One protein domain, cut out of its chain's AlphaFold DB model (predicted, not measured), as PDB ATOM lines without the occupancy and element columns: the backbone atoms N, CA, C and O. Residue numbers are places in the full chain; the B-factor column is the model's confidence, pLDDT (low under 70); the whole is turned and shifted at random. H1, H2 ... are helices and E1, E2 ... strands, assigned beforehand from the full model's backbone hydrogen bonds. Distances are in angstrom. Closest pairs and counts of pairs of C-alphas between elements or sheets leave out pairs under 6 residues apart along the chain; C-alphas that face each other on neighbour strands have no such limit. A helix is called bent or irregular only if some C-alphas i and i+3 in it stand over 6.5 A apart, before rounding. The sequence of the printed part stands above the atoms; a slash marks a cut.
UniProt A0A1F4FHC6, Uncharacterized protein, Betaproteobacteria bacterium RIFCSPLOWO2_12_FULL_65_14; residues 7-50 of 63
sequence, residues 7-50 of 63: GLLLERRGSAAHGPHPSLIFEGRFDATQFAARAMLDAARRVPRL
ATOM      1  N   GLY A   7     214.157 155.139 137.664       84.56
ATOM      2  CA  GLY A   7     214.118 156.574 137.435       84.56
ATOM      3  C   GLY A   7     215.358 157.098 136.731       84.56
ATOM      4  O   GLY A   7     216.385 156.424 136.659       84.56
ATOM      5  N   LEU A   8     215.230 158.308 136.200       87.38
ATOM      6  CA  LEU A   8     216.269 159.050 135.502       87.38
ATOM      7  C   LEU A   8     216.278 160.490 136.016       87.38
ATOM      8  O   LEU A   8     215.224 161.116 136.116       87.38
ATOM      9  N   LEU A   9     217.472 161.018 136.282       90.12
ATOM     10  CA  LEU A   9     217.704 162.430 136.555       90.12
ATOM     11  C   LEU A   9     218.701 162.958 135.523       90.12
ATOM     12  O   LEU A   9     219.817 162.450 135.420       90.12
ATOM     13  N   LEU A  10     218.298 163.971 134.765       88.06
ATOM     14  CA  LEU A  10     219.162 164.693 133.842       88.06
ATOM     15  C   LEU A  10     219.351 166.114 134.362       88.06
ATOM     16  O   LEU A  10     218.380 166.836 134.576       88.06
ATOM     17  N   GLU A  11     220.605 166.522 134.532       89.81
ATOM     18  CA  GLU A  11     220.967 167.887 134.901       89.81
ATOM     19  C   GLU A  11     221.731 168.539 133.745       89.81
ATOM     20  O   GLU A  11     222.782 168.057 133.321       89.81
ATOM     21  N   ARG A  12     221.219 169.667 133.247       85.81
ATOM     22  CA  ARG A  12     221.948 170.550 132.332       85.81
ATOM     23  C   ARG A  12     222.406 171.776 133.108       85.81
ATOM     24  O   ARG A  12     221.579 172.582 133.523       85.81
ATOM     25  N   ARG A  13     223.720 171.962 133.230       85.88
ATOM     26  CA  ARG A  13     224.329 173.193 133.760       85.88
ATOM     27  C   ARG A  13     224.698 174.122 132.609       85.88
ATOM     28  O   ARG A  13     225.334 173.690 131.650       85.88
ATOM     29  N   GLY A  14     224.267 175.376 132.685       79.19
ATOM     30  CA  GLY A  14     224.542 176.402 131.682       79.19
ATOM     31  C   GLY A  14     225.476 177.481 132.218       79.19
ATOM     32  O   GLY A  14     225.427 177.832 133.394       79.19
ATOM     33  N   SER A  15     226.311 178.041 131.344       70.56
ATOM     34  CA  SER A  15     226.924 179.353 131.576       70.56
ATOM     35  C   SER A  15     226.016 180.446 131.005       70.56
ATOM     36  O   SER A  15     225.224 180.173 130.101       70.56
ATOM     37  N   ALA A  16     226.141 181.683 131.495       63.41
ATOM     38  CA  ALA A  16     225.288 182.822 131.115       63.41
ATOM     39  C   ALA A  16     225.188 183.093 129.592       63.41
ATOM     40  O   ALA A  16     224.283 183.791 129.153       63.41
ATOM     41  N   ALA A  17     226.075 182.513 128.775       69.94
ATOM     42  CA  ALA A  17     226.034 182.586 127.315       69.94
ATOM     43  C   ALA A  17     224.980 181.668 126.646       69.94
ATOM     44  O   ALA A  17     224.702 181.842 125.464       69.94
ATOM     45  N   HIS A  18     224.397 180.691 127.357       64.00
ATOM     46  CA  HIS A  18     223.611 179.589 126.761       64.00
ATOM     47  C   HIS A  18     222.130 179.525 127.199       64.00
ATOM     48  O   HIS A  18     221.512 178.452 127.124       64.00
ATOM     49  N   GLY A  19     221.558 180.644 127.660       68.38
ATOM     50  CA  GLY A  19     220.127 180.792 127.973       68.38
ATOM     51  C   GLY A  19     219.833 181.434 129.339       68.38
ATOM     52  O   GLY A  19     220.758 181.686 130.109       68.38
ATOM     53  N   PRO A  20     218.549 181.690 129.663       73.12
ATOM     54  CA  PRO A  20     218.145 182.426 130.867       73.12
ATOM     55  C   PRO A  20     218.294 181.631 132.174       73.12
ATOM     56  O   PRO A  20     218.268 182.220 133.252       73.12
ATOM     57  N   HIS A  21     218.441 180.303 132.101       77.81
ATOM     58  CA  HIS A  21     218.508 179.435 133.277       77.81
ATOM     59  C   HIS A  21     219.929 178.888 133.498       77.81
ATOM     60  O   HIS A  21     220.473 178.243 132.596       77.81
ATOM     61  N   PRO A  22     220.521 179.085 134.694       79.25
ATOM     62  CA  PRO A  22     221.857 178.577 135.022       79.25
ATOM     63  C   PRO A  22     221.886 177.050 135.194       79.25
ATOM     64  O   PRO A  22     222.927 176.419 135.013       79.25
ATOM     65  N   SER A  23     220.747 176.434 135.508       83.75
ATOM     66  CA  SER A  23     220.581 174.982 135.533       83.75
ATOM     67  C   SER A  23     219.157 174.584 135.144       83.75
ATOM     68  O   SER A  23     218.209 175.337 135.367       83.75
ATOM     69  N   LEU A  24     219.019 173.408 134.532       86.56
ATOM     70  CA  LEU A  24     217.746 172.747 134.251       86.56
ATOM     71  C   LEU A  24     217.834 171.301 134.733       86.56
ATOM     72  O   LEU A  24     218.825 170.620 134.463       86.56
ATOM     73  N   ILE A  25     216.792 170.842 135.422       89.56
ATOM     74  CA  ILE A  25     216.682 169.474 135.926       89.56
ATOM     75  C   ILE A  25     215.459 168.824 135.293       89.56
ATOM     76  O   ILE A  25     214.374 169.403 135.282       89.56
ATOM     77  N   PHE A  26     215.641 167.609 134.789       87.31
ATOM     78  CA  PHE A  26     214.565 166.744 134.332       87.31
ATOM     79  C   PHE A  26     214.608 165.439 135.122       87.31
ATOM     80  O   PHE A  26     215.594 164.706 135.061       87.31
ATOM     81  N   GLU A  27     213.539 165.154 135.861       90.12
ATOM     82  CA  GLU A  27     213.388 163.930 136.643       90.12
ATOM     83  C   GLU A  27     212.209 163.115 136.109       90.12
ATOM     84  O   GLU A  27     211.103 163.631 135.945       90.12
ATOM     85  N   GLY A  28     212.440 161.829 135.863       87.12
ATOM     86  CA  GLY A  28     211.400 160.867 135.519       87.12
ATOM     87  C   GLY A  28     211.470 159.659 136.442       87.12
ATOM     88  O   GLY A  28     212.539 159.085 136.625       87.12
ATOM     89  N   ARG A  29     210.329 159.248 136.998       89.25
ATOM     90  CA  ARG A  29     210.177 158.002 137.766       89.25
ATOM     91  C   ARG A  29     209.113 157.150 137.097       89.25
ATOM     92  O   ARG A  29     208.026 157.650 136.815       89.25
ATOM     93  N   PHE A  30     209.426 155.896 136.802       86.06
ATOM     94  CA  PHE A  30     208.564 155.052 135.987       86.06
ATOM     95  C   PHE A  30     208.835 153.561 136.203       86.06
ATOM     96  O   PHE A  30     209.919 153.139 136.599       86.06
ATOM     97  N   ASP A  31     207.839 152.744 135.875       90.19
ATOM     98  CA  ASP A  31     208.058 151.332 135.575       90.19
ATOM     99  C   ASP A  31     208.695 151.226 134.180       90.19
ATOM    100  O   ASP A  31     208.130 151.735 133.205       90.19
ATOM    101  N   ALA A  32     209.876 150.611 134.059       86.94
ATOM    102  CA  ALA A  32     210.581 150.604 132.774       86.94
ATOM    103  C   ALA A  32     209.853 149.811 131.695       86.94
ATOM    104  O   ALA A  32     209.944 150.179 130.525       86.94
ATOM    105  N   THR A  33     209.106 148.767 132.060       91.00
ATOM    106  CA  THR A  33     208.365 147.961 131.084       91.00
ATOM    107  C   THR A  33     207.242 148.789 130.469       91.00
ATOM    108  O   THR A  33     207.131 148.886 129.245       91.00
ATOM    109  N   GLN A  34     206.440 149.455 131.302       91.25
ATOM    110  CA  GLN A  34     205.371 150.338 130.842       91.25
ATOM    111  C   GLN A  34     205.916 151.547 130.082       91.25
ATOM    112  O   GLN A  34     205.340 151.936 129.064       91.25
ATOM    113  N   PHE A  35     207.018 152.137 130.552       89.19
ATOM    114  CA  PHE A  35     207.660 153.257 129.873       89.19
ATOM    115  C   PHE A  35     208.152 152.856 128.478       89.19
ATOM    116  O   PHE A  35     207.793 153.508 127.497       89.19
ATOM    117  N   ALA A  36     208.892 151.749 128.369       90.25
ATOM    118  CA  ALA A  36     209.399 151.248 127.096       90.25
ATOM    119  C   ALA A  36     208.259 150.930 126.119       90.25
ATOM    120  O   ALA A  36     208.308 151.356 124.968       90.25
ATOM    121  N   ALA A  37     207.196 150.262 126.581       94.75
ATOM    122  CA  ALA A  37     206.035 149.959 125.747       94.75
ATOM    123  C   ALA A  37     205.375 151.233 125.191       94.75
ATOM    124  O   ALA A  37     205.056 151.310 124.004       94.75
ATOM    125  N   ARG A  38     205.209 152.267 126.025       93.12
ATOM    126  CA  ARG A  38     204.629 153.552 125.602       93.12
ATOM    127  C   ARG A  38     205.533 154.289 124.616       93.12
ATOM    128  O   ARG A  38     205.025 154.782 123.611       93.12
ATOM    129  N   ALA A  39     206.843 154.309 124.860       91.62
ATOM    130  CA  ALA A  39     207.819 154.899 123.946       91.62
ATOM    131  C   ALA A  39     207.817 154.194 122.578       91.62
ATOM    132  O   ALA A  39     207.797 154.855 121.544       91.62
ATOM    133  N   MET A  40     207.754 152.858 122.555       94.75
ATOM    134  CA  MET A  40     207.667 152.078 121.314       94.75
ATOM    135  C   MET A  40     206.380 152.369 120.534       94.75
ATOM    136  O   MET A  40     206.431 152.536 119.319       94.75
ATOM    137  N   LEU A  41     205.231 152.458 121.213       96.06
ATOM    138  CA  LEU A  41     203.954 152.783 120.567       96.06
ATOM    139  C   LEU A  41     203.942 154.203 119.995       96.06
ATOM    140  O   LEU A  41     203.435 154.419 118.896       96.06
ATOM    141  N   ASP A  42     204.499 155.171 120.721       93.75
ATOM    142  CA  ASP A  42     204.665 156.535 120.223       93.75
ATOM    143  C   ASP A  42     205.611 156.580 119.010       93.75
ATOM    144  O   ASP A  42     205.255 157.141 117.973       93.75
ATOM    145  N   ALA A  43     206.759 155.899 119.077       93.56
ATOM    146  CA  ALA A  43     207.683 155.776 117.952       93.56
ATOM    147  C   ALA A  43     207.010 155.140 116.724       93.56
ATOM    148  O   ALA A  43     207.116 155.674 115.619       93.56
ATOM    149  N   ALA A  44     206.258 154.052 116.912       94.69
ATOM    150  CA  ALA A  44     205.556 153.344 115.842       94.69
ATOM    151  C   ALA A  44     204.560 154.246 115.097       94.69
ATOM    152  O   ALA A  44     204.452 154.166 113.875       94.69
ATOM    153  N   ARG A  45     203.881 155.161 115.800       94.19
ATOM    154  CA  ARG A  45     202.978 156.147 115.174       94.19
ATOM    155  C   ARG A  45     203.715 157.156 114.293       94.19
ATOM    156  O   ARG A  45     203.107 157.717 113.384       94.19
ATOM    157  N   ARG A  46     205.006 157.390 114.541       93.25
ATOM    158  CA  ARG A  46     205.848 158.307 113.756       93.25
ATOM    159  C   ARG A  46     206.452 157.629 112.522       93.25
ATOM    160  O   ARG A  46     206.679 158.319 111.533       93.25
ATOM    161  N   VAL A  47     206.643 156.302 112.542       93.38
ATOM    162  CA  VAL A  47     207.275 155.522 111.453       93.38
ATOM    163  C   VAL A  47     206.714 155.830 110.057       93.38
ATOM    164  O   VAL A  47     207.527 156.070 109.167       93.38
ATOM    165  N   PRO A  48     205.387 155.917 109.823       95.50
ATOM    166  CA  PRO A  48     204.854 156.178 108.481       95.50
ATOM    167  C   PRO A  48     205.257 157.533 107.883       95.50
ATOM    168  O   PRO A  48     205.092 157.744 106.686       95.50
ATOM    169  N   ARG A  49     205.742 158.468 108.709       94.31
ATOM    170  CA  ARG A  49     206.171 159.810 108.290       94.31
ATOM    171  C   ARG A  49     207.682 159.916 108.081       94.31
ATOM    172  O   ARG A  49     208.158 160.978 107.690       94.31
ATOM    173  N   LEU A  50     208.439 158.861 108.376       94.12
ATOM    174  CA  LEU A  50     209.894 158.854 108.267       94.12
ATOM    175  C   LEU A  50     210.332 158.327 106.900       94.12
ATOM    176  O   LEU A  50     209.712 157.435 106.325       94.12
TER     177      LEU A  50
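AT A GLANCE: This is residues 7 to 50 of the 63 residues of an uncharacterized protein of Betaproteobacteria bacterium RIFCSPLOWO2_12_FULL_65_14 (UniProt A0A1F4FHC6). A long two-stranded hairpin, E1 and E2, and one helix, H1, meet near their ends as an open L, with H1 sticking out free from residue 33 on. The printed part has 44 residues, with E1, E2 and H1 in that order, the sheet antiparallel, the class mixed. It is extended, with a radius of gyration of the C-alphas of 15.6 A, and flat, spanning 40 by 28 by 9 A.

HOW THE PARTS SIT: Start at E1, residues 7 to 13, whose antiparallel neighbour is E2, residues 23 to 30, at 173 degrees; they form a hairpin. Look for N 8 and O 28, 2.8 A apart, within hydrogen-bond range. H1, residues 32 to 49, is only just apart from E1, at 8.4 A. In H1, 12 of 14 O i to N i+4 pairs are within range; it is only just irregular, C-alphas 45 and 48 being 7.0 A apart.

IN THESE COORDINATES: Find C-alpha 7 at (214.118, 156.574, 137.435); E1 runs 19.8 A from there. E2 covers 23.3 A. H1 runs 26.5 A to C-alpha 49 at (206.171, 159.810, 108.290).

THE WHOLE: The C-alphas of Ala 16 and Pro 48 are farthest apart, 40.5 A. The printed part has no cut and no long link. Residues 16 to 19 are under pLDDT 70.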